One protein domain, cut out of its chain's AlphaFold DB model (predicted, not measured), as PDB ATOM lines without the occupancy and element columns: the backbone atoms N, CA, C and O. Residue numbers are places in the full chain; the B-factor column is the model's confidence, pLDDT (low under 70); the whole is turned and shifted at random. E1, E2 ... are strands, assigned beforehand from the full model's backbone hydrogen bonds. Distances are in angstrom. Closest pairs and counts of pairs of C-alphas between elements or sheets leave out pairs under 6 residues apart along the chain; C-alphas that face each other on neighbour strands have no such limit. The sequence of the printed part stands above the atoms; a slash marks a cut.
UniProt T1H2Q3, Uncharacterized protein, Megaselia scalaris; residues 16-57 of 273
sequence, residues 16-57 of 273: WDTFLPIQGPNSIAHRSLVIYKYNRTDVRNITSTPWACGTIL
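AT A GLANCE: This is residues 16 to 57 of the 273 residues of an uncharacterized protein of Megaselia scalaris (UniProt T1H2Q3). What is the shape? A long antiparallel hairpin, E1 then E2, makes a rod, with residues 16 to 31 winding beyond its open end. How much is strand? Of 42 printed residues 17, under half, are in these strands; the class is all strand. It is extended, with a radius of gyration of the C-alphas of 14.3 A and spans of 41 by 19 by 17 A.

HOW THE PARTS SIT: How do strands pair? E1, residues 32 to 39, and E2, residues 47 to 55, are antiparallel at 157 degrees. N 33 and O 54, 2.8 A apart, are within hydrogen-bond range. Does either bend? E2 bends by 51 degrees at residue 52.

IN THESE COORDINATES: Where does E1 begin? It begins at C-alpha 32, (149.743, 214.113, 191.823), and is 22.1 A long. Where does E2 end? It ends at C-alpha 55, (148.955, 218.211, 190.387), and is 24.1 A long.

THE WHOLE: Is there a cut? The printed part has no cut, and the E1 to E2 link is short. Is confidence low? No printed residue has pLDDT under 70.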
ATOM      1  N   TRP A  16     163.748 211.211 180.080       82.38
ATOM      2  CA  TRP A  16     162.779 210.526 179.234       82.38
ATOM      3  C   TRP A  16     162.318 209.267 179.956       82.38
ATOM      4  O   TRP A  16     163.143 208.432 180.322       82.38
ATOM      5  N   ASP A  17     161.010 209.140 180.165       84.19
ATOM      6  CA  ASP A  17     160.404 207.968 180.792       84.19
ATOM      7  C   ASP A  17     159.198 207.516 179.965       84.19
ATOM      8  O   ASP A  17     158.230 208.255 179.775       84.19
ATOM      9  N   THR A  18     159.261 206.288 179.458       84.75
ATOM     10  CA  THR A  18     158.184 205.670 178.677       84.75
ATOM     11  C   THR A  18     156.984 205.265 179.537       84.75
ATOM     12  O   THR A  18     155.911 205.009 178.998       84.75
ATOM     13  N   PHE A  19     157.140 205.214 180.862       87.62
ATOM     14  CA  PHE A  19     156.096 204.846 181.822       87.62
ATOM     15  C   PHE A  19     155.324 206.053 182.376       87.62
ATOM     16  O   PHE A  19     154.520 205.897 183.295       87.62
ATOM     17  N   LEU A  20     155.519 207.244 181.798       89.69
ATOM     18  CA  LEU A  20     154.792 208.471 182.137       89.69
ATOM     19  C   LEU A  20     153.947 208.986 180.951       89.69
ATOM     20  O   LEU A  20     154.142 210.120 180.502       89.69
ATOM     21  N   PRO A  21     153.012 208.183 180.402       91.75
ATOM     22  CA  PRO A  21     152.177 208.630 179.293       91.75
ATOM     23  C   PRO A  21     151.249 209.768 179.739       91.75
ATOM     24  O   PRO A  21     150.727 209.764 180.849       91.75
ATOM     25  N   ILE A  22     151.009 210.744 178.862       88.56
ATOM     26  CA  ILE A  22     150.128 211.900 179.136       88.56
ATOM     27  C   ILE A  22     148.704 211.662 178.588       88.56
ATOM     28  O   ILE A  22     147.780 212.427 178.868       88.56
ATOM     29  N   GLN A  23     148.495 210.564 177.861       89.38
ATOM     30  CA  GLN A  23     147.219 210.156 177.266       89.38
ATOM     31  C   GLN A  23     146.974 208.655 177.470       89.38
ATOM     32  O   GLN A  23     147.905 207.890 177.736       89.38
ATOM     33  N   GLY A  24     145.717 208.246 177.337       90.00
ATOM     34  CA  GLY A  24     145.240 206.881 177.505       90.00
ATOM     35  C   GLY A  24     144.974 206.479 178.963       90.00
ATOM     36  O   GLY A  24     145.134 207.282 179.886       90.00
ATOM     37  N   PRO A  25     144.605 205.206 179.205       87.75
ATOM     38  CA  PRO A  25     144.146 204.723 180.516       87.75
ATOM     39  C   PRO A  25     145.155 204.906 181.661       87.75
ATOM     40  O   PRO A  25     144.779 205.133 182.810       87.75
ATOM     41  N   ASN A  26     146.450 204.847 181.339       90.12
ATOM     42  CA  ASN A  26     147.546 205.008 182.298       90.12
ATOM     43  C   ASN A  26     148.075 206.447 182.366       90.12
ATOM     44  O   ASN A  26     149.159 206.667 182.902       90.12
ATOM     45  N   SER A  27     147.333 207.418 181.822       91.56
ATOM     46  CA  SER A  27     147.765 208.810 181.790       91.56
ATOM     47  C   SER A  27     148.106 209.338 183.188       91.56
ATOM     48  O   SER A  27     147.374 209.125 184.164       91.56
ATOM     49  N   ILE A  28     149.228 210.054 183.272       92.06
ATOM     50  CA  ILE A  28     149.644 210.804 184.461       92.06
ATOM     51  C   ILE A  28     148.982 212.181 184.552       92.06
ATOM     52  O   ILE A  28     149.107 212.855 185.575       92.06
ATOM     53  N   ALA A  29     148.264 212.604 183.507       89.12
ATOM     54  CA  ALA A  29     147.511 213.847 183.540       89.12
ATOM     55  C   ALA A  29     146.491 213.805 184.686       89.12
ATOM     56  O   ALA A  29     145.803 212.809 184.902       89.12
ATOM     57  N   HIS A  30     146.404 214.906 185.428       87.38
ATOM     58  CA  HIS A  30     145.536 215.081 186.590       87.38
ATOM     59  C   HIS A  30     145.881 214.222 187.820       87.38
ATOM     60  O   HIS A  30     145.155 214.246 188.814       87.38
ATOM     61  N   ARG A  31     147.007 213.496 187.794       90.00
ATOM     62  CA  ARG A  31     147.569 212.824 188.973       90.00
ATOM     63  C   ARG A  31     148.492 213.763 189.745       90.00
ATOM     64  O   ARG A  31     148.915 214.807 189.247       90.00
ATOM     65  N   SER A  32     148.810 213.377 190.975       89.62
ATOM     66  CA  SER A  32     149.743 214.113 191.823       89.62
ATOM     67  C   SER A  32     151.170 213.596 191.644       89.62
ATOM     68  O   SER A  32     151.423 212.400 191.782       89.62
ATOM     69  N   LEU A  33     152.107 214.504 191.396       90.56
ATOM     70  CA  LEU A  33     153.531 214.280 191.595       90.56
ATOM     71  C   LEU A  33     153.845 214.520 193.073       90.56
ATOM     72  O   LEU A  33     153.508 215.575 193.606       90.56
ATOM     73  N   VAL A  34     154.489 213.556 193.730       91.38
ATOM     74  CA  VAL A  34     154.900 213.664 195.137       91.38
ATOM     75  C   VAL A  34     156.410 213.517 195.220       91.38
ATOM     76  O   VAL A  34     156.978 212.541 194.732       91.38
ATOM     77  N   ILE A  35     157.059 214.487 195.853       89.44
ATOM     78  CA  ILE A  35     158.493 214.467 196.122       89.44
ATOM     79  C   ILE A  35     158.685 213.957 197.544       89.44
ATOM     80  O   ILE A  35     158.149 214.535 198.488       89.44
ATOM     81  N   TYR A  36     159.457 212.885 197.702       88.50
ATOM     82  CA  TYR A  36     159.770 212.302 199.004       88.50
ATOM     83  C   TYR A  36     161.156 212.731 199.475       88.50
ATOM     84  O   TYR A  36     162.122 212.701 198.713       88.50
ATOM     85  N   LYS A  37     161.264 213.069 200.760       86.38
ATOM     86  CA  LYS A  37     162.536 213.242 201.452       86.38
ATOM     87  C   LYS A  37     162.852 211.967 202.220       86.38
ATOM     88  O   LYS A  37     162.026 211.462 202.976       86.38
ATOM     89  N   TYR A  38     164.058 211.455 202.025       85.25
ATOM     90  CA  TYR A  38     164.538 210.271 202.726       85.25
ATOM     91  C   TYR A  38     165.468 210.691 203.856       85.25
ATOM     92  O   TYR A  38     166.458 211.384 203.618       85.25
ATOM     93  N   ASN A  39     165.165 210.256 205.076       84.12
ATOM     94  CA  ASN A  39     166.089 210.361 206.190       84.12
ATOM     95  C   ASN A  39     166.949 209.092 206.241       84.12
ATOM     96  O   ASN A  39     166.434 207.983 206.385       84.12
ATOM     97  N   ARG A  40     168.262 209.272 206.075       84.50
ATOM     98  CA  ARG A  40     169.265 208.197 206.018       84.50
ATOM     99  C   ARG A  40     170.258 208.257 207.184       84.50
ATOM    100  O   ARG A  40     171.374 207.770 207.043       84.50
ATOM    101  N   THR A  41     169.890 208.878 208.308       83.94
ATOM    102  CA  THR A  41     170.747 208.938 209.507       83.94
ATOM    103  C   THR A  41     171.112 207.553 210.037       83.94
ATOM    104  O   THR A  41     172.236 207.360 210.485       83.94
ATOM    105  N   ASP A  42     170.193 206.588 209.948       85.38
ATOM    106  CA  ASP A  42     170.461 205.174 210.204       85.38
ATOM    107  C   ASP A  42     170.339 204.384 208.895       85.38
ATOM    108  O   ASP A  42     169.273 204.319 208.279       85.38
ATOM    109  N   VAL A  43     171.441 203.769 208.462       82.25
ATOM    110  CA  VAL A  43     171.499 202.963 207.232       82.25
ATOM    111  C   VAL A  43     170.608 201.718 207.335       82.25
ATOM    112  O   VAL A  43     170.161 201.202 206.313       82.25
ATOM    113  N   ARG A  44     170.311 201.246 208.554       84.00
ATOM    114  CA  ARG A  44     169.439 200.087 208.795       84.00
ATOM    115  C   ARG A  44     167.952 200.444 208.782       84.00
ATOM    116  O   ARG A  44     167.132 199.543 208.639       84.00
ATOM    117  N   ASN A  45     167.601 201.727 208.903       85.19
ATOM    118  CA  ASN A  45     166.213 202.188 208.955       85.19
ATOM    119  C   ASN A  45     166.020 203.507 208.189       85.19
ATOM    120  O   ASN A  45     165.927 204.593 208.766       85.19
ATOM    121  N   ILE A  46     165.958 203.404 206.860       84.56
ATOM    122  CA  ILE A  46     165.704 204.550 205.984       84.56
ATOM    123  C   ILE A  46     164.208 204.875 206.017       84.56
ATOM    124  O   ILE A  46     163.386 204.106 205.522       84.56
ATOM    125  N   THR A  47     163.861 206.050 206.538       87.44
ATOM    126  CA  THR A  47     162.475 206.542 206.554       87.44
ATOM    127  C   THR A  47     162.237 207.524 205.410       87.44
ATOM    128  O   THR A  47     163.131 208.278 205.024       87.44
ATOM    129  N   SER A  48     161.031 207.514 204.837       88.75
ATOM    130  CA  SER A  48     160.627 208.427 203.762       88.75
ATOM    131  C   SER A  48     159.410 209.237 204.173       88.75
ATOM    132  O   SER A  48     158.404 208.659 204.587       88.75
ATOM    133  N   THR A  49     159.464 210.551 203.997       89.75
ATOM    134  CA  THR A  49     158.331 211.444 204.248       89.75
ATOM    135  C   THR A  49     158.004 212.251 202.991       89.75
ATOM    136  O   THR A  49     158.921 212.655 202.269       89.75
ATOM    137  N   PRO A  50     156.717 212.471 202.667       89.56
ATOM    138  CA  PRO A  50     156.344 213.356 201.570       89.56
ATOM    139  C   PRO A  50     156.770 214.787 201.921       89.56
ATOM    140  O   PRO A  50     156.449 215.291 202.994       89.56
ATOM    141  N   TRP A  51     157.524 215.425 201.031       88.94
ATOM    142  CA  TRP A  51     158.045 216.777 201.217       88.94
ATOM    143  C   TRP A  51     157.188 217.822 200.506       88.94
ATOM    144  O   TRP A  51     156.848 218.843 201.096       88.94
ATOM    145  N   ALA A  52     156.815 217.551 199.257       91.12
ATOM    146  CA  ALA A  52     155.973 218.424 198.454       91.12
ATOM    147  C   ALA A  52     155.109 217.597 197.503       91.12
ATOM    148  O   ALA A  52     155.486 216.488 197.110       91.12
ATOM    149  N   CYS A  53     153.964 218.144 197.111       91.88
ATOM    150  CA  CYS A  53     153.126 217.565 196.076       91.88
ATOM    151  C   CYS A  53     152.614 218.642 195.117       91.88
ATOM    152  O   CYS A  53     152.473 219.806 195.483       91.88
ATOM    153  N   GLY A  54     152.345 218.241 193.879       89.94
ATOM    154  CA  GLY A  54     151.737 219.093 192.863       89.94
ATOM    155  C   GLY A  54     150.873 218.269 191.921       89.94
ATOM    156  O   GLY A  54     151.139 217.088 191.704       89.94
ATOM    157  N   THR A  55     149.827 218.871 191.367       89.44
ATOM    158  CA  THR A  55     148.955 218.211 190.387       89.44
ATOM    159  C   THR A  55     149.478 218.457 188.978       89.44
ATOM    160  O   THR A  55     149.797 219.586 188.614       89.44
ATOM    161  N   ILE A  56     149.544 217.405 188.167       90.19
ATOM    162  CA  ILE A  56     149.996 217.480 186.778       90.19
ATOM    163  C   ILE A  56     148.824 217.963 185.920       90.19
ATOM    164  O   ILE A  56     147.883 217.216 185.664       90.19
ATOM    165  N   LEU A  57     148.854 219.222 185.488       87.56
ATOM    166  CA  LEU A  57     147.795 219.836 184.684       87.56
ATOM    167  C   LEU A  57     148.252 220.060 183.240       87.56
ATOM    168  O   LEU A  57     149.435 220.256 182.968       87.56
TER     169      LEU A  57